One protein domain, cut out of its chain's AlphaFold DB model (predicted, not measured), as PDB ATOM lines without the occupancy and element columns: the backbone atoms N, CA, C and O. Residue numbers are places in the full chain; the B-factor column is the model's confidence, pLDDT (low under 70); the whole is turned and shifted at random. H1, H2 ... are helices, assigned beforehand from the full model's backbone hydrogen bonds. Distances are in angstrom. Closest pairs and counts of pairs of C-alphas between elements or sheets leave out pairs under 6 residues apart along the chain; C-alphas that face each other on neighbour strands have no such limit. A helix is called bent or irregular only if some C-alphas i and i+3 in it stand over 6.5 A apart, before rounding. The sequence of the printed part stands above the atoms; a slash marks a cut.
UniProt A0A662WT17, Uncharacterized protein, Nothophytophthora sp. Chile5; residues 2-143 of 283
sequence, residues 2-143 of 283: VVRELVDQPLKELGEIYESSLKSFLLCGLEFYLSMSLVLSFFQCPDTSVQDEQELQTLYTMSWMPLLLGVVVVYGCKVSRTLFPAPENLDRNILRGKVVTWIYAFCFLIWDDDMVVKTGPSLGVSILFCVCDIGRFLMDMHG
ATOM      1  N   VAL A   2     160.661  39.994 130.320       58.69
ATOM      2  CA  VAL A   2     160.135  40.213 131.693       58.69
ATOM      3  C   VAL A   2     161.141  39.953 132.836       58.69
ATOM      4  O   VAL A   2     161.145  40.660 133.834       58.69
ATOM      5  N   VAL A   3     162.046  38.977 132.693       58.38
ATOM      6  CA  VAL A   3     163.051  38.653 133.734       58.38
ATOM      7  C   VAL A   3     164.161  39.710 133.847       58.38
ATOM      8  O   VAL A   3     164.734  39.861 134.918       58.38
ATOM      9  N   ARG A   4     164.459  40.459 132.772       58.56
ATOM     10  CA  ARG A   4     165.418  41.578 132.843       58.56
ATOM     11  C   ARG A   4     164.803  42.772 133.572       58.56
ATOM     12  O   ARG A   4     165.421  43.284 134.488       58.56
ATOM     13  N   GLU A   5     163.547  43.099 133.277       59.62
ATOM     14  CA  GLU A   5     162.799  44.150 133.986       59.62
ATOM     15  C   GLU A   5     162.703  43.900 135.500       59.62
ATOM     16  O   GLU A   5     162.935  44.816 136.281       59.62
ATOM     17  N   LEU A   6     162.463  42.651 135.928       58.19
ATOM     18  CA  LEU A   6     162.387  42.302 137.355       58.19
ATOM     19  C   LEU A   6     163.712  42.444 138.121       58.19
ATOM     20  O   LEU A   6     163.690  42.511 139.347       58.19
ATOM     21  N   VAL A   7     164.852  42.433 137.428       66.69
ATOM     22  CA  VAL A   7     166.186  42.547 138.040       66.69
ATOM     23  C   VAL A   7     166.721  43.972 137.907       66.69
ATOM     24  O   VAL A   7     167.305  44.498 138.852       66.69
ATOM     25  N   ASP A   8     166.461  44.622 136.775       72.06
ATOM     26  CA  ASP A   8     166.911  45.986 136.501       72.06
ATOM     27  C   ASP A   8     166.186  47.011 137.389       72.06
ATOM     28  O   ASP A   8     166.789  47.995 137.818       72.06
ATOM     29  N   GLN A   9     164.920  46.767 137.738       71.38
ATOM     30  CA  GLN A   9     164.128  47.657 138.588       71.38
ATOM     31  C   GLN A   9     164.624  47.738 140.051       71.38
ATOM     32  O   GLN A   9     164.902  48.850 140.503       71.38
ATOM     33  N   PRO A  10     164.840  46.626 140.788       72.12
ATOM     34  CA  PRO A  10     165.400  46.691 142.137       72.12
ATOM     35  C   PRO A  10     166.863  47.150 142.151       72.12
ATOM     36  O   PRO A  10     167.280  47.786 143.113       72.12
ATOM     37  N   LEU A  11     167.650  46.874 141.102       70.44
ATOM     38  CA  LEU A  11     169.021  47.391 140.983       70.44
ATOM     39  C   LEU A  11     169.044  48.913 140.823       70.44
ATOM     40  O   LEU A  11     169.896  49.580 141.410       70.44
ATOM     41  N   LYS A  12     168.098  49.460 140.057       71.69
ATOM     42  CA  LYS A  12     167.961  50.902 139.868       71.69
ATOM     43  C   LYS A  12     167.477  51.597 141.141       71.69
ATOM     44  O   LYS A  12     168.091  52.578 141.550       71.69
ATOM     45  N   GLU A  13     166.472  51.042 141.819       70.38
ATOM     46  CA  GLU A  13     166.030  51.546 143.129       70.38
ATOM     47  C   GLU A  13     167.139  51.451 144.186       70.38
ATOM     48  O   GLU A  13     167.344  52.395 144.948       70.38
ATOM     49  N   LEU A  14     167.919  50.360 144.218       66.56
ATOM     50  CA  LEU A  14     169.080  50.263 145.108       66.56
ATOM     51  C   LEU A  14     170.128  51.332 144.793       66.56
ATOM     52  O   LEU A  14     170.711  51.881 145.724       66.56
ATOM     53  N   GLY A  15     170.373  51.613 143.512       72.44
ATOM     54  CA  GLY A  15     171.300  52.654 143.070       72.44
ATOM     55  C   GLY A  15     170.878  54.043 143.545       72.44
ATOM     56  O   GLY A  15     171.685  54.757 144.135       72.44
ATOM     57  N   GLU A  16     169.602  54.392 143.380       71.38
ATOM     58  CA  GLU A  16     169.045  55.680 143.813       71.38
ATOM     59  C   GLU A  16     169.039  55.815 145.348       71.38
ATOM     60  O   GLU A  16     169.448  56.844 145.897       71.38
ATOM     61  N   ILE A  17     168.668  54.750 146.068       70.88
ATOM     62  CA  ILE A  17     168.713  54.714 147.539       70.88
ATOM     63  C   ILE A  17     170.155  54.809 148.039       70.88
ATOM     64  O   ILE A  17     170.415  55.483 149.041       70.88
ATOM     65  N   TYR A  18     171.095  54.137 147.374       74.75
ATOM     66  CA  TYR A  18     172.511  54.175 147.722       74.75
ATOM     67  C   TYR A  18     173.088  55.572 147.511       74.75
ATOM     68  O   TYR A  18     173.731  56.096 148.417       74.75
ATOM     69  N   GLU A  19     172.810  56.208 146.372       78.38
ATOM     70  CA  GLU A  19     173.301  57.552 146.071       78.38
ATOM     71  C   GLU A  19     172.740  58.592 147.051       78.38
ATOM     72  O   GLU A  19     173.489  59.411 147.589       78.38
ATOM     73  N   SER A  20     171.442  58.519 147.358       78.12
ATOM     74  CA  SER A  20     170.791  59.401 148.335       78.12
ATOM     75  C   SER A  20     171.314  59.184 149.764       78.12
ATOM     76  O   SER A  20     171.650  60.139 150.475       78.12
ATOM     77  N   SER A  21     171.481  57.922 150.173       83.44
ATOM     78  CA  SER A  21     172.025  57.586 151.497       83.44
ATOM     79  C   SER A  21     173.491  58.008 151.627       83.44
ATOM     80  O   SER A  21     173.891  58.507 152.675       83.44
ATOM     81  N   LEU A  22     174.293  57.840 150.570       87.69
ATOM     82  CA  LEU A  22     175.707  58.206 150.563       87.69
ATOM     83  C   LEU A  22     175.890  59.722 150.652       87.69
ATOM     84  O   LEU A  22     176.717  60.181 151.434       87.69
ATOM     85  N   LYS A  23     175.098  60.505 149.906       88.50
ATOM     86  CA  LYS A  23     175.103  61.974 150.010       88.50
ATOM     87  C   LYS A  23     174.775  62.425 151.429       88.50
ATOM     88  O   LYS A  23     175.516  63.220 151.999       88.50
ATOM     89  N   SER A  24     173.725  61.855 152.018       88.44
ATOM     90  CA  SER A  24     173.314  62.158 153.394       88.44
ATOM     91  C   SER A  24     174.395  61.779 154.408       88.44
ATOM     92  O   SER A  24     174.666  62.537 155.336       88.44
ATOM     93  N   PHE A  25     175.055  60.636 154.213       91.25
ATOM     94  CA  PHE A  25     176.162  60.188 155.057       91.25
ATOM     95  C   PHE A  25     177.381  61.102 154.956       91.25
ATOM     96  O   PHE A  25     177.932  61.479 155.986       91.25
ATOM     97  N   LEU A  26     177.782  61.493 153.745       91.81
ATOM     98  CA  LEU A  26     178.899  62.415 153.539       91.81
ATOM     99  C   LEU A  26     178.599  63.793 154.129       91.81
ATOM    100  O   LEU A  26     179.456  64.349 154.809       91.81
ATOM    101  N   LEU A  27     177.382  64.307 153.927       91.19
ATOM    102  CA  LEU A  27     176.935  65.564 154.521       91.19
ATOM    103  C   LEU A  27     176.982  65.493 156.054       91.19
ATOM    104  O   LEU A  27     177.644  66.316 156.675       91.19
ATOM    105  N   CYS A  28     176.366  64.470 156.660       91.88
ATOM    106  CA  CYS A  28     176.394  64.268 158.112       91.88
ATOM    107  C   CYS A  28     177.826  64.136 158.639       91.88
ATOM    108  O   CYS A  28     178.185  64.759 159.632       91.88
ATOM    109  N   GLY A  29     178.647  63.318 157.978       92.38
ATOM    110  CA  GLY A  29     180.029  63.075 158.375       92.38
ATOM    111  C   GLY A  29     180.867  64.350 158.341       92.38
ATOM    112  O   GLY A  29     181.594  64.614 159.295       92.38
ATOM    113  N   LEU A  30     180.728  65.164 157.290       92.94
ATOM    114  CA  LEU A  30     181.406  66.457 157.175       92.94
ATOM    115  C   LEU A  30     180.913  67.456 158.221       92.94
ATOM    116  O   LEU A  30     181.735  68.096 158.869       92.94
ATOM    117  N   GLU A  31     179.602  67.557 158.429       92.19
ATOM    118  CA  GLU A  31     179.016  68.426 159.454       92.19
ATOM    119  C   GLU A  31     179.525  68.061 160.854       92.19
ATOM    120  O   GLU A  31     179.973  68.932 161.598       92.19
ATOM    121  N   PHE A  32     179.537  66.773 161.211       95.06
ATOM    122  CA  PHE A  32     180.076  66.314 162.494       95.06
ATOM    123  C   PHE A  32     181.583  66.509 162.600       95.06
ATOM    124  O   PHE A  32     182.077  66.874 163.664       95.06
ATOM    125  N   TYR A  33     182.318  66.290 161.513       94.88
ATOM    126  CA  TYR A  33     183.758  66.501 161.486       94.88
ATOM    127  C   TYR A  33     184.108  67.975 161.704       94.88
ATOM    128  O   TYR A  33     184.898  68.280 162.589       94.88
ATOM    129  N   LEU A  34     183.464  68.894 160.979       93.19
ATOM    130  CA  LEU A  34     183.655  70.337 161.148       93.19
ATOM    131  C   LEU A  34     183.251  70.795 162.552       93.19
ATOM    132  O   LEU A  34     183.982  71.547 163.196       93.19
ATOM    133  N   SER A  35     182.126  70.282 163.054       92.81
ATOM    134  CA  SER A  35     181.647  70.517 164.417       92.81
ATOM    135  C   SER A  35     182.673  70.064 165.461       92.81
ATOM    136  O   SER A  35     182.909  70.770 166.439       92.81
ATOM    137  N   MET A  36     183.309  68.907 165.257       94.75
ATOM    138  CA  MET A  36     184.390  68.405 166.104       94.75
ATOM    139  C   MET A  36     185.625  69.306 166.011       94.75
ATOM    140  O   MET A  36     186.089  69.796 167.038       94.75
ATOM    141  N   SER A  37     186.113  69.590 164.799       93.44
ATOM    142  CA  SER A  37     187.293  70.433 164.560       93.44
ATOM    143  C   SER A  37     187.165  71.827 165.176       93.44
ATOM    144  O   SER A  37     188.148  72.378 165.669       93.44
ATOM    145  N   LEU A  38     185.953  72.384 165.208       92.56
ATOM    146  CA  LEU A  38     185.674  73.647 165.882       92.56
ATOM    147  C   LEU A  38     185.987  73.566 167.383       92.56
ATOM    148  O   LEU A  38     186.620  74.475 167.915       92.56
ATOM    149  N   VAL A  39     185.633  72.468 168.054       93.38
ATOM    150  CA  VAL A  39     185.980  72.265 169.470       93.38
ATOM    151  C   VAL A  39     187.479  72.037 169.651       93.38
ATOM    152  O   VAL A  39     188.067  72.599 170.573       93.38
ATOM    153  N   LEU A  40     188.124  71.288 168.751       93.25
ATOM    154  CA  LEU A  40     189.580  71.088 168.796       93.25
ATOM    155  C   LEU A  40     190.337  72.409 168.685       93.25
ATOM    156  O   LEU A  40     191.361  72.573 169.334       93.25
ATOM    157  N   SER A  41     189.807  73.379 167.935       92.81
ATOM    158  CA  SER A  41     190.450  74.686 167.765       92.81
ATOM    159  C   SER A  41     190.601  75.497 169.065       92.81
ATOM    160  O   SER A  41     191.392  76.443 169.102       92.81
ATOM    161  N   PHE A  42     189.875  75.133 170.133       93.00
ATOM    162  CA  PHE A  42     190.046  75.718 171.469       93.00
ATOM    163  C   PHE A  42     191.302  75.239 172.188       93.00
ATOM    164  O   PHE A  42     191.701  75.860 173.170       93.00
ATOM    165  N   PHE A  43     191.903  74.150 171.728       93.56
ATOM    166  CA  PHE A  43     193.053  73.523 172.350       93.56
ATOM    167  C   PHE A  43     194.258  73.625 171.417       93.56
ATOM    168  O   PHE A  43     194.127  73.806 170.207       93.56
ATOM    169  N   GLN A  44     195.446  73.585 171.999       93.62
ATOM    170  CA  GLN A  44     196.706  73.540 171.274       93.62
ATOM    171  C   GLN A  44     197.712  72.719 172.077       93.62
ATOM    172  O   GLN A  44     197.649  72.686 173.309       93.62
ATOM    173  N   CYS A  45     198.669  72.117 171.383       92.81
ATOM    174  CA  CYS A  45     199.824  71.524 172.040       92.81
ATOM    175  C   CYS A  45     200.705  72.647 172.636       92.81
ATOM    176  O   CYS A  45     200.953  73.652 171.960       92.81
ATOM    177  N   PRO A  46     201.180  72.528 173.891       91.50
ATOM    178  CA  PRO A  46     202.091  73.507 174.481       91.50
ATOM    179  C   PRO A  46     203.498  73.461 173.862       91.50
ATOM    180  O   PRO A  46     204.213  74.464 173.916       91.50
ATOM    181  N   ASP A  47     203.904  72.325 173.287       92.25
ATOM    182  CA  ASP A  47     205.208  72.153 172.648       92.25
ATOM    183  C   ASP A  47     205.132  72.422 171.140       92.25
ATOM    184  O   ASP A  47     204.680  71.606 170.339       92.25
ATOM    185  N   THR A  48     205.662  73.576 170.738       91.00
ATOM    186  CA  THR A  48     205.707  74.012 169.337       91.00
ATOM    187  C   THR A  48     206.509  73.091 168.414       91.00
ATOM    188  O   THR A  48     206.344  73.171 167.203       91.00
ATOM    189  N   SER A  49     207.408  72.253 168.946       94.00
ATOM    190  CA  SER A  49     208.251  71.381 168.116       94.00
ATOM    191  C   SER A  49     207.517  70.145 167.593       94.00
ATOM    192  O   SER A  49     207.876  69.634 166.535       94.00
ATOM    193  N   VAL A  50     206.479  69.703 168.309       93.75
ATOM    194  CA  VAL A  50     205.659  68.522 167.981       93.75
ATOM    195  C   VAL A  50     204.191  68.869 167.732       93.75
ATOM    196  O   VAL A  50     203.388  67.979 167.457       93.75
ATOM    197  N   GLN A  51     203.846  70.156 167.803       91.81
ATOM    198  CA  GLN A  51     202.478  70.652 167.720       91.81
ATOM    199  C   GLN A  51     201.706  70.080 166.526       91.81
ATOM    200  O   GLN A  51     200.635  69.512 166.716       91.81
ATOM    201  N   ASP A  52     202.254  70.185 165.314       92.94
ATOM    202  CA  ASP A  52     201.553  69.765 164.096       92.94
ATOM    203  C   ASP A  52     201.260  68.257 164.088       92.94
ATOM    204  O   ASP A  52     200.172  67.821 163.706       92.94
ATOM    205  N   GLU A  53     202.224  67.446 164.530       94.25
ATOM    206  CA  GLU A  53     202.085  65.990 164.565       94.25
ATOM    207  C   GLU A  53     201.076  65.560 165.631       94.25
ATOM    208  O   GLU A  53     200.233  64.694 165.390       94.25
ATOM    209  N   GLN A  54     201.096  66.227 166.781       92.88
ATOM    210  CA  GLN A  54     200.191  65.933 167.877       92.88
ATOM    211  C   GLN A  54     198.753  66.396 167.615       92.88
ATOM    212  O   GLN A  54     197.804  65.658 167.901       92.88
ATOM    213  N   GLU A  55     198.563  67.583 167.037       90.94
ATOM    214  CA  GLU A  55     197.240  68.065 166.629       90.94
ATOM    215  C   GLU A  55     196.641  67.140 165.558       90.94
ATOM    216  O   GLU A  55     195.469  66.761 165.649       90.94
ATOM    217  N   LEU A  56     197.455  66.684 164.596       93.25
ATOM    218  CA  LEU A  56     197.032  65.722 163.578       93.25
ATOM    219  C   LEU A  56     196.675  64.356 164.181       93.25
ATOM    220  O   LEU A  56     195.645  63.775 163.828       93.25
ATOM    221  N   GLN A  57     197.492  63.845 165.105       94.06
ATOM    222  CA  GLN A  57     197.224  62.584 165.793       94.06
ATOM    223  C   GLN A  57     195.937  62.661 166.623       94.06
ATOM    224  O   GLN A  57     195.132  61.723 166.605       94.06
ATOM    225  N   THR A  58     195.713  63.778 167.314       93.31
ATOM    226  CA  THR A  58     194.494  64.020 168.097       93.31
ATOM    227  C   THR A  58     193.272  64.034 167.189       93.31
ATOM    228  O   THR A  58     192.311  63.294 167.413       93.31
ATOM    229  N   LEU A  59     193.339  64.789 166.090       92.75
ATOM    230  CA  LEU A  59     192.279  64.862 165.092       92.75
ATOM    231  C   LEU A  59     191.947  63.479 164.520       92.75
ATOM    232  O   LEU A  59     190.776  63.095 164.473       92.75
ATOM    233  N   TYR A  60     192.959  62.691 164.149       93.94
ATOM    234  CA  TYR A  60     192.773  61.324 163.661       93.94
ATOM    235  C   TYR A  60     192.107  60.424 164.713       93.94
ATOM    236  O   TYR A  60     191.131  59.730 164.419       93.94
ATOM    237  N   THR A  61     192.576  60.494 165.959       93.38
ATOM    238  CA  THR A  61     192.058  59.699 167.083       93.38
ATOM    239  C   THR A  61     190.608  60.044 167.419       93.38
ATOM    240  O   THR A  61     189.864  59.188 167.891       93.38
ATOM    241  N   MET A  62     190.161  61.267 167.144       94.06
ATOM    242  CA  MET A  62     188.781  61.693 167.392       94.06
ATOM    243  C   MET A  62     187.860  61.492 166.181       94.06
ATOM    244  O   MET A  62     186.641  61.425 166.345       94.06
ATOM    245  N   SER A  63     188.417  61.343 164.976       93.44
ATOM    246  CA  SER A  63     187.669  61.296 163.709       93.44
ATOM    247  C   SER A  63     186.748  60.083 163.550       93.44
ATOM    248  O   SER A  63     185.783  60.144 162.785       93.44
ATOM    249  N   TRP A  64     186.979  58.989 164.282       94.88
ATOM    250  CA  TRP A  64     186.081  57.828 164.226       94.88
ATOM    251  C   TRP A  64     184.686  58.139 164.787       94.88
ATOM    252  O   TRP A  64     183.712  57.525 164.354       94.88
ATOM    253  N   MET A  65     184.568  59.087 165.724       94.94
ATOM    254  CA  MET A  65     183.292  59.409 166.366       94.94
ATOM    255  C   MET A  65     182.320  60.111 165.400       94.94
ATOM    256  O   MET A  65     181.209  59.600 165.247       94.94
ATOM    257  N   PRO A  66     182.702  61.188 164.677       94.38
ATOM    258  CA  PRO A  66     181.895  61.751 163.590       94.38
ATOM    259  C   PRO A  66     181.440  60.708 162.569       94.38
ATOM    260  O   PRO A  66     180.278  60.695 162.162       94.38
ATOM    261  N   LEU A  67     182.336  59.788 162.195       93.69
ATOM    262  CA  LEU A  67     182.029  58.716 161.254       93.69
ATOM    263  C   LEU A  67     180.969  57.766 161.821       93.69
ATOM    264  O   LEU A  67     179.964  57.501 161.159       93.69
ATOM    265  N   LEU A  68     181.153  57.289 163.055       94.31
ATOM    266  CA  LEU A  68     180.190  56.414 163.723       94.31
ATOM    267  C   LEU A  68     178.824  57.094 163.861       94.31
ATOM    268  O   LEU A  68     177.797  56.474 163.591       94.31
ATOM    269  N   LEU A  69     178.805  58.367 164.248       93.06
ATOM    270  CA  LEU A  69     177.572  59.123 164.417       93.06
ATOM    271  C   LEU A  69     176.852  59.335 163.082       93.06
ATOM    272  O   LEU A  69     175.638  59.160 163.016       93.06
ATOM    273  N   GLY A  70     177.593  59.612 162.004       92.50
ATOM    274  CA  GLY A  70     177.059  59.661 160.642       92.50
ATOM    275  C   GLY A  70     176.396  58.346 160.238       92.50
ATOM    276  O   GLY A  70     175.276  58.350 159.723       92.50
ATOM    277  N   VAL A  71     177.034  57.209 160.542       91.81
ATOM    278  CA  VAL A  71     176.449  55.884 160.283       91.81
ATOM    279  C   VAL A  71     175.164  55.686 161.089       91.81
ATOM    280  O   VAL A  71     174.157  55.244 160.541       91.81
ATOM    281  N   VAL A  72     175.176  56.031 162.377       91.38
ATOM    282  CA  VAL A  72     174.016  55.886 163.266       91.38
ATOM    283  C   VAL A  72     172.846  56.763 162.820       91.38
ATOM    284  O   VAL A  72     171.709  56.298 162.816       91.38
ATOM    285  N   VAL A  73     173.099  58.005 162.413       90.62
ATOM    286  CA  VAL A  73     172.045  58.937 161.992       90.62
ATOM    287  C   VAL A  73     171.415  58.505 160.668       90.62
ATOM    288  O   VAL A  73     170.192  58.492 160.556       90.62
ATOM    289  N   VAL A  74     172.221  58.096 159.685       89.56
ATOM    290  CA  VAL A  74     171.719  57.756 158.341       89.56
ATOM    291  C   VAL A  74     171.175  56.331 158.267       89.56
ATOM    292  O   VAL A  74     170.134  56.083 157.656       89.56
ATOM    293  N   TYR A  75     171.857  55.371 158.891       87.19
ATOM    294  CA  TYR A  75     171.526  53.949 158.776       87.19
ATOM    295  C   TYR A  75     170.876  53.361 160.031       87.19
ATOM    296  O   TYR A  75     170.324  52.264 159.955       87.19
ATOM    297  N   GLY A  76     170.867  54.064 161.167       85.69
ATOM    298  CA  GLY A  76     170.320  53.542 162.424       85.69
ATOM    299  C   GLY A  76     168.854  53.125 162.320       85.69
ATOM    300  O   GLY A  76     168.485  52.050 162.791       85.69
ATOM    301  N   CYS A  77     168.020  53.893 161.611       84.56
ATOM    302  CA  CYS A  77     166.607  53.546 161.418       84.56
ATOM    303  C   CYS A  77     166.409  52.208 160.669       84.56
ATOM    304  O   CYS A  77     165.418  51.510 160.899       84.56
ATOM    305  N   LYS A  78     167.372  51.793 159.827       82.19
ATOM    306  CA  LYS A  78     167.347  50.468 159.175       82.19
ATOM    307  C   LYS A  78     167.611  49.329 160.161       82.19
ATOM    308  O   LYS A  78     167.134  48.222 159.938       82.19
ATOM    309  N   VAL A  79     168.349  49.599 161.238       82.12
ATOM    310  CA  VAL A  79     168.652  48.623 162.295       82.12
ATOM    311  C   VAL A  79     167.502  48.537 163.295       82.12
ATOM    312  O   VAL A  79     167.080  47.443 163.661       82.12
ATOM    313  N   SER A  80     166.970  49.679 163.740       79.12
ATOM    314  CA  SER A  80     165.811  49.716 164.632       79.12
ATOM    315  C   SER A  80     165.065  51.043 164.534       79.12
ATOM    316  O   SER A  80     165.613  52.102 164.828       79.12
ATOM    317  N   ARG A  81     163.774  50.976 164.199       77.81
ATOM    318  CA  ARG A  81     162.896  52.156 164.129       77.81
ATOM    319  C   ARG A  81     162.540  52.737 165.500       77.81
ATOM    320  O   ARG A  81     162.085  53.870 165.569       77.81
ATOM    321  N   THR A  82     162.696  51.967 166.578       79.12
ATOM    322  CA  THR A  82     162.307  52.393 167.934       79.12
ATOM    323  C   THR A  82     163.460  53.004 168.717       79.12
ATOM    324  O   THR A  82     163.219  53.804 169.615       79.12
ATOM    325  N   LEU A  83     164.699  52.603 168.417       75.81
ATOM    326  CA  LEU A  83     165.888  53.059 169.141       75.81
ATOM    327  C   LEU A  83     166.592  54.221 168.434       75.81
ATOM    328  O   LEU A  83     167.184  55.072 169.096       75.81
ATOM    329  N   PHE A  84     166.551  54.244 167.102       84.56
ATOM    330  CA  PHE A  84     167.306  55.200 166.305       84.56
ATOM    331  C   PHE A  84     166.438  56.345 165.795       84.56
ATOM    332  O   PHE A  84     165.225  56.190 165.634       84.56
ATOM    333  N   PRO A  85     167.054  57.511 165.545       79.62
ATOM    334  CA  PRO A  85     166.327  58.673 165.074       79.62
ATOM    335  C   PRO A  85     165.638  58.421 163.725       79.62
ATOM    336  O   PRO A  85     166.167  57.739 162.846       79.62
ATOM    337  N   ALA A  86     164.446  59.000 163.562       79.81
ATOM    338  CA  ALA A  86     163.696  58.916 162.317       79.81
ATOM    339  C   ALA A  86     164.419  59.705 161.203       79.81
ATOM    340  O   ALA A  86     164.767  60.866 161.433       79.81
ATOM    341  N   PRO A  87     164.610  59.121 160.004       76.25
ATOM    342  CA  PRO A  87     165.379  59.730 158.915       76.25
ATOM    343  C   PRO A  87     164.700  60.974 158.331       76.25
ATOM    344  O   PRO A  87     165.375  61.822 157.767       76.25
ATOM    345  N   GLU A  88     163.385  61.110 158.521       80.25
ATOM    346  CA  GLU A  88     162.582  62.268 158.103       80.25
ATOM    347  C   GLU A  88     163.002  63.570 158.800       80.25
ATOM    348  O   GLU A  88     162.773  64.649 158.279       80.25
ATOM    349  N   ASN A  89     163.639  63.478 159.971       81.69
ATOM    350  CA  ASN A  89     164.105  64.633 160.739       81.69
ATOM    351  C   ASN A  89     165.634  64.752 160.682       81.69
ATOM    352  O   ASN A  89     166.271  64.965 161.719       81.69
ATOM    353  N   LEU A  90     166.231  64.529 159.505       83.56
ATOM    354  CA  LEU A  90     167.685  64.459 159.332       83.56
ATOM    355  C   LEU A  90     168.388  65.684 159.924       83.56
ATOM    356  O   LEU A  90     169.292  65.506 160.737       83.56
ATOM    357  N   ASP A  91     167.915  66.891 159.618       82.00
ATOM    358  CA  ASP A  91     168.516  68.138 160.102       82.00
ATOM    359  C   ASP A  91     168.502  68.210 161.628       82.00
ATOM    360  O   ASP A  91     169.538  68.408 162.263       82.00
ATOM    361  N   ARG A  92     167.367  67.881 162.257       82.88
ATOM    362  CA  ARG A  92     167.255  67.831 163.724       82.88
ATOM    363  C   ARG A  92     168.146  66.755 164.350       82.88
ATOM    364  O   ARG A  92     168.595  66.902 165.489       82.88
ATOM    365  N   ASN A  93     168.386  65.653 163.646       88.38
ATOM    366  CA  ASN A  93     169.259  64.580 164.113       88.38
ATOM    367  C   ASN A  93     170.736  64.955 163.980       88.38
ATOM    368  O   ASN A  93     171.495  64.701 164.914       88.38
ATOM    369  N   ILE A  94     171.126  65.600 162.874       89.12
ATOM    370  CA  ILE A  94     172.447  66.214 162.705       89.12
ATOM    371  C   ILE A  94     172.666  67.213 163.835       89.12
ATOM    372  O   ILE A  94     173.671  67.174 164.535       89.12
ATOM    373  N   LEU A  95     171.674  68.050 164.100       85.62
ATOM    374  CA  LEU A  95     171.755  69.061 165.132       85.62
ATOM    375  C   LEU A  95     172.055  68.470 166.523       85.62
ATOM    376  O   LEU A  95     172.985  68.889 167.212       85.62
ATOM    377  N   ARG A  96     171.313  67.431 166.919       87.06
ATOM    378  CA  ARG A  96     171.573  66.691 168.166       87.06
ATOM    379  C   ARG A  96     172.928  65.993 168.142       87.06
ATOM    380  O   ARG A  96     173.613  65.952 169.162       87.06
ATOM    381  N   GLY A  97     173.308  65.458 166.986       90.81
ATOM    382  CA  GLY A  97     174.588  64.801 166.781       90.81
ATOM    383  C   GLY A  97     175.766  65.739 167.039       90.81
ATOM    384  O   GLY A  97     176.658  65.377 167.799       90.81
ATOM    385  N   LYS A  98     175.715  66.974 166.527       91.44
ATOM    386  CA  LYS A  98     176.737  68.006 166.762       91.44
ATOM    387  C   LYS A  98     176.991  68.248 168.248       91.44
ATOM    388  O   LYS A  98     178.140  68.230 168.680       91.44
ATOM    389  N   VAL A  99     175.929  68.384 169.048       89.81
ATOM    390  CA  VAL A  99     176.043  68.575 170.507       89.81
ATOM    391  C   VAL A  99     176.740  67.385 171.170       89.81
ATOM    392  O   VAL A  99     177.614  67.569 172.016       89.81
ATOM    393  N   VAL A 100     176.402  66.155 170.769       92.38
ATOM    394  CA  VAL A 100     177.068  64.946 171.282       92.38
ATOM    395  C   VAL A 100     178.543  64.925 170.877       92.38
ATOM    396  O   VAL A 100     179.398  64.626 171.709       92.38
ATOM    397  N   THR A 101     178.855  65.283 169.631       94.00
ATOM    398  CA  THR A 101     180.230  65.397 169.136       94.00
ATOM    399  C   THR A 101     181.026  66.451 169.902       94.00
ATOM    400  O   THR A 101     182.184  66.205 170.234       94.00
ATOM    401  N   TRP A 102     180.417  67.584 170.253       93.25
ATOM    402  CA  TRP A 102     181.058  68.613 171.070       93.25
ATOM    403  C   TRP A 102     181.371  68.137 172.476       93.25
ATOM    404  O   TRP A 102     182.499  68.300 172.932       93.25
ATOM    405  N   ILE A 103     180.399  67.517 173.152       93.31
ATOM    406  CA  ILE A 103     180.601  66.970 174.498       93.31
ATOM    407  C   ILE A 103     181.708  65.915 174.469       93.31
ATOM    408  O   ILE A 103     182.599  65.941 175.313       93.31
ATOM    409  N   TYR A 104     181.686  65.016 173.480       94.94
ATOM    410  CA  TYR A 104     182.736  64.020 173.288       94.94
ATOM    411  C   TYR A 104     184.110  64.674 173.111       94.94
ATOM    412  O   TYR A 104     185.047  64.326 173.830       94.94
ATOM    413  N   ALA A 105     184.219  65.640 172.194       94.56
ATOM    414  CA  ALA A 105     185.478  66.305 171.901       94.56
ATOM    415  C   ALA A 105     186.028  67.047 173.124       94.56
ATOM    416  O   ALA A 105     187.198  66.910 173.461       94.56
ATOM    417  N   PHE A 106     185.163  67.767 173.835       93.31
ATOM    418  CA  PHE A 106     185.526  68.517 175.029       93.31
ATOM    419  C   PHE A 106     185.990  67.605 176.171       93.31
ATOM    420  O   PHE A 106     187.031  67.855 176.771       93.31
ATOM    421  N   CYS A 107     185.264  66.518 176.445       94.81
ATOM    422  CA  CYS A 107     185.656  65.539 177.461       94.81
ATOM    423  C   CYS A 107     187.006  64.889 177.143       94.81
ATOM    424  O   CYS A 107     187.815  64.699 178.047       94.81
ATOM    425  N   PHE A 108     187.247  64.552 175.874       93.88
ATOM    426  CA  PHE A 108     188.506  63.951 175.447       93.88
ATOM    427  C   PHE A 108     189.671  64.941 175.578       93.88
ATOM    428  O   PHE A 108     190.695  64.584 176.143       93.88
ATOM    429  N   LEU A 109     189.495  66.193 175.147       92.69
ATOM    430  CA  LEU A 109     190.540  67.225 175.218       92.69
ATOM    431  C   LEU A 109     190.850  67.681 176.648       92.69
ATOM    432  O   LEU A 109     191.976  68.060 176.926       92.69
ATOM    433  N   ILE A 110     189.877  67.635 177.564       92.94
ATOM    434  CA  ILE A 110     190.127  67.886 178.994       92.94
ATOM    435  C   ILE A 110     190.906  66.741 179.643       92.94
ATOM    436  O   ILE A 110     191.637  66.971 180.603       92.94
ATOM    437  N   TRP A 111     190.694  65.509 179.178       94.75
ATOM    438  CA  TRP A 111     191.403  64.343 179.699       94.75
ATOM    439  C   TRP A 111     192.839  64.265 179.165       94.75
ATOM    440  O   TRP A 111     193.702  63.688 179.820       94.75
ATOM    441  N   ASP A 112     193.086  64.810 177.978       90.81
ATOM    442  CA  ASP A 112     194.399  64.817 177.348       90.81
ATOM    443  C   ASP A 112     195.350  65.791 178.068       90.81
ATOM    444  O   ASP A 112     195.239  67.009 177.932       90.81
ATOM    445  N   ASP A 113     196.283  65.236 178.848       90.50
ATOM    446  CA  ASP A 113     197.281  65.995 179.616       90.50
ATOM    447  C   ASP A 113     198.209  66.830 178.715       90.50
ATOM    448  O   ASP A 113     198.805  67.810 179.174       90.50
ATOM    449  N   ASP A 114     198.333  66.459 177.440       90.50
ATOM    450  CA  ASP A 114     199.237  67.110 176.502       90.50
ATOM    451  C   ASP A 114     198.549  68.223 175.680       90.50
ATOM    452  O   ASP A 114     199.190  68.890 174.863       90.50
ATOM    453  N   MET A 115     197.255  68.471 175.908       90.69
ATOM    454  CA  MET A 115     196.494  69.542 175.265       90.69
ATOM    455  C   MET A 115     196.163  70.649 176.264       90.69
ATOM    456  O   MET A 115     195.599  70.424 177.331       90.69
ATOM    457  N   VAL A 116     196.469  71.897 175.903       93.75
ATOM    458  CA  VAL A 116     196.142  73.069 176.727       93.75
ATOM    459  C   VAL A 116     195.163  73.982 176.011       93.75
ATOM    460  O   VAL A 116     195.155  74.075 174.784       93.75
ATOM    461  N   VAL A 117     194.339  74.698 176.776       93.56
ATOM    462  CA  VAL A 117     193.438  75.704 176.204       93.56
ATOM    463  C   VAL A 117     194.270  76.798 175.537       93.56
ATOM    464  O   VAL A 117     195.152  77.406 176.150       93.56
ATOM    465  N   LYS A 118     193.974  77.048 174.265       92.81
ATOM    466  CA  LYS A 118     194.629  78.040 173.423       92.81
ATOM    467  C   LYS A 118     194.473  79.433 174.014       92.81
ATOM    468  O   LYS A 118     193.397  79.819 174.459       92.81
ATOM    469  N   THR A 119     195.538  80.225 173.976       90.44
ATOM    470  CA  THR A 119     195.519  81.620 174.436       90.44
ATOM    471  C   THR A 119     195.736  82.581 173.275       90.44
ATOM    472  O   THR A 119     196.532  82.305 172.380       90.44
ATOM    473  N   GLY A 120     195.082  83.744 173.316       90.00
ATOM    474  CA  GLY A 120     195.292  84.827 172.353       90.00
ATOM    475  C   GLY A 120     194.124  85.045 171.383       90.00
ATOM    476  O   GLY A 120     193.016  84.564 171.623       90.00
ATOM    477  N   PRO A 121     194.336  85.803 170.291       89.31
ATOM    478  CA  PRO A 121     193.257  86.233 169.395       89.31
ATOM    479  C   PRO A 121     192.595  85.075 168.637       89.31
ATOM    480  O   PRO A 121     191.408  85.144 168.330       89.31
ATOM    481  N   SER A 122     193.335  83.995 168.378       87.06
ATOM    482  CA  SER A 122     192.819  82.780 167.738       87.06
ATOM    483  C   SER A 122     191.705  82.119 168.552       87.06
ATOM    484  O   SER A 122     190.700  81.719 167.972       87.06
ATOM    485  N   LEU A 123     191.820  82.101 169.886       90.12
ATOM    486  CA  LEU A 123     190.756  81.621 170.772       90.12
ATOM    487  C   LEU A 123     189.475  82.444 170.588       90.12
ATOM    488  O   LEU A 123     188.388  81.884 170.495       90.12
ATOM    489  N   GLY A 124     189.600  83.772 170.501       89.00
ATOM    490  CA  GLY A 124     188.457  84.664 170.292       89.00
ATOM    491  C   GLY A 124     187.711  84.358 168.993       89.00
ATOM    492  O   GLY A 124     186.482  84.312 168.988       89.00
ATOM    493  N   VAL A 125     188.444  84.078 167.914       90.88
ATOM    494  CA  VAL A 125     187.859  83.670 166.628       90.88
ATOM    495  C   VAL A 125     187.122  82.334 166.763       90.88
ATOM    496  O   VAL A 125     185.971  82.242 166.346       90.88
ATOM    497  N   SER A 126     187.723  81.330 167.407       89.12
ATOM    498  CA  SER A 126     187.070  80.038 167.660       89.12
ATOM    499  C   SER A 126     185.797  80.169 168.501       89.12
ATOM    500  O   SER A 126     184.782  79.551 168.182       89.12
ATOM    501  N   ILE A 127     185.813  81.013 169.541       89.88
ATOM    502  CA  ILE A 127     184.625  81.292 170.364       89.88
ATOM    503  C   ILE A 127     183.534  81.931 169.504       89.88
ATOM    504  O   ILE A 127     182.386  81.508 169.586       89.88
ATOM    505  N   LEU A 128     183.877  82.911 168.663       91.12
ATOM    506  CA  LEU A 128     182.912  83.550 167.767       91.12
ATOM    507  C   LEU A 128     182.292  82.544 166.795       91.12
ATOM    508  O   LEU A 128     181.073  82.521 166.668       91.12
ATOM    509  N   PHE A 129     183.093  81.680 166.166       89.75
ATOM    510  CA  PHE A 129     182.562  80.617 165.308       89.75
ATOM    511  C   PHE A 129     181.640  79.668 166.075       89.75
ATOM    512  O   PHE A 129     180.572  79.336 165.573       89.75
ATOM    513  N   CYS A 130     181.999  79.292 167.304       87.62
ATOM    514  CA  CYS A 130     181.163  78.452 168.159       87.62
ATOM    515  C   CYS A 130     179.833  79.126 168.509       87.62
ATOM    516  O   CYS A 130     178.774  78.528 168.356       87.62
ATOM    517  N   VAL A 131     179.865  80.395 168.921       89.19
ATOM    518  CA  VAL A 131     178.657  81.170 169.234       89.19
ATOM    519  C   VAL A 131     177.793  81.360 167.992       89.19
ATOM    520  O   VAL A 131     176.577  81.241 168.091       89.19
ATOM    521  N   CYS A 132     178.388  81.612 166.825       88.38
ATOM    522  CA  CYS A 132     177.662  81.675 165.560       88.38
ATOM    523  C   CYS A 132     177.022  80.329 165.203       88.38
ATOM    524  O   CYS A 132     175.881  80.319 164.750       88.38
ATOM    525  N   ASP A 133     177.707  79.206 165.435       85.81
ATOM    526  CA  ASP A 133     177.157  77.871 165.177       85.81
ATOM    527  C   ASP A 133     176.026  77.527 166.166       85.81
ATOM    528  O   ASP A 133     174.982  77.023 165.757       85.81
ATOM    529  N   ILE A 134     176.149  77.918 167.443       83.62
ATOM    530  CA  ILE A 134     175.057  77.848 168.435       83.62
ATOM    531  C   ILE A 134     173.898  78.775 168.046       83.62
ATOM    532  O   ILE A 134     172.733  78.416 168.186       83.62
ATOM    533  N   GLY A 135     174.192  79.980 167.561       85.06
ATOM    534  CA  GLY A 135     173.190  80.939 167.103       85.06
ATOM    535  C   GLY A 135     172.406  80.386 165.918       85.06
ATOM    536  O   GLY A 135     171.177  80.383 165.944       85.06
ATOM    537  N   ARG A 136     173.112  79.827 164.931       82.75
ATOM    538  CA  ARG A 136     172.519  79.094 163.812       82.75
ATOM    539  C   ARG A 136     171.659  77.937 164.318       82.75
ATOM    540  O   ARG A 136     170.518  77.823 163.893       82.75
ATOM    541  N   PHE A 137     172.164  77.147 165.266       76.81
ATOM    542  CA  PHE A 137     171.426  76.058 165.910       76.81
ATOM    543  C   PHE A 137     170.121  76.543 166.552       76.81
ATOM    544  O   PHE A 137     169.080  75.912 166.389       76.81
ATOM    545  N   LEU A 138     170.156  77.660 167.282       80.38
ATOM    546  CA  LEU A 138     168.980  78.204 167.960       80.38
ATOM    547  C   LEU A 138     167.962  78.748 166.955       80.38
ATOM    548  O   LEU A 138     166.767  78.521 167.124       80.38
ATOM    549  N   MET A 139     168.424  79.426 165.900       79.81
ATOM    550  CA  MET A 139     167.553  79.895 164.818       79.81
ATOM    551  C   MET A 139     166.849  78.729 164.118       79.81
ATOM    552  O   MET A 139     165.648  78.806 163.875       79.81
ATOM    553  N   ASP A 140     167.579  77.645 163.869       74.06
ATOM    554  CA  ASP A 140     167.054  76.425 163.254       74.06
ATOM    555  C   ASP A 140     166.039  75.723 164.173       74.06
ATOM    556  O   ASP A 140     164.925  75.404 163.767       74.06
ATOM    557  N   MET A 141     166.354  75.591 165.469       69.81
ATOM    558  CA  MET A 141     165.436  75.025 166.467       69.81
ATOM    559  C   MET A 141     164.132  75.808 166.627       69.81
ATOM    560  O   MET A 141     163.099  75.213 166.937       69.81
ATOM    561  N   HIS A 142     164.180  77.131 166.474       77.50
ATOM    562  CA  HIS A 142     163.000  77.985 166.565       77.50
ATOM    563  C   HIS A 142     162.216  78.078 165.248       77.50
ATOM    564  O   HIS A 142     161.240  78.823 165.201       77.50
ATOM    565  N   GLY A 143     162.619  77.347 164.199       68.62
ATOM    566  CA  GLY A 143     161.986  77.420 162.880       68.62
ATOM    567  C   GLY A 143     162.128  78.800 162.234       68.62
ATOM    568  O   GLY A 143     161.370  79.146 161.341       68.62
TER     569      GLY A 143
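Overview. This is residues 2 to 143 of the 283 residues of an uncharacterized protein of Nothophytophthora sp. Chile5 (UniProt A0A662WT17). A long helix, H1, packs with its later part on H2 and H3 in an up-and-down bundle of three, each helix running against the one before it, while its residues 2 to 20 stick out as a free arm that adds to the length. H4 lies along another side of the bundle, in touch with H1. The 142 printed residues hold four named helices, H1 to H4 in that order, and no named strand: the class is all helix. The whole is loose, with a radius of gyration of the C-alphas of 19.2 A, and elongated, spanning 69 by 38 by 25 A.

Along the chain. Find C-alpha 2 at (160.135, 40.213, 131.693); from there H1, residues 2 to 40, runs 56.5 A. H2, residues 51 to 79, runs 40.7 A; it has a kink of 48 degrees near residue 73 and is irregular, with C-alphas 74 and 77 7.3 A apart. H3, residues 87 to 111, has a kink of 44 degrees near residue 94 and is irregular, with C-alphas 88 and 91 8.6 A apart. H4, residues 121 to 141, ends at C-alpha 141, (165.436, 75.025, 166.467).

Arrangement. Look first at Phe 32 and Pro 66, the closest C-alphas of the helical hairpin H1 and H2, 5.0 A apart. H1 touches H3 with residues 28 to 40 alone, closest at the C-alphas of Phe 32 and Lys 98, 5.7 A. H4 touches H1, closest at the C-alphas of Ser 126 and Leu 38, 6.8 A. H2 and H4 are apart. Each O i to N i+4 pair is within hydrogen-bond range in H4, against 32 of 35 in H1, 18 of 25 in H2 and 18 of 21 in H3.

Size, cuts and confidence. The printed part has no cut, and its three links are short. Confidence is under 70 at residues 2 to 7, 14, 141 and 143.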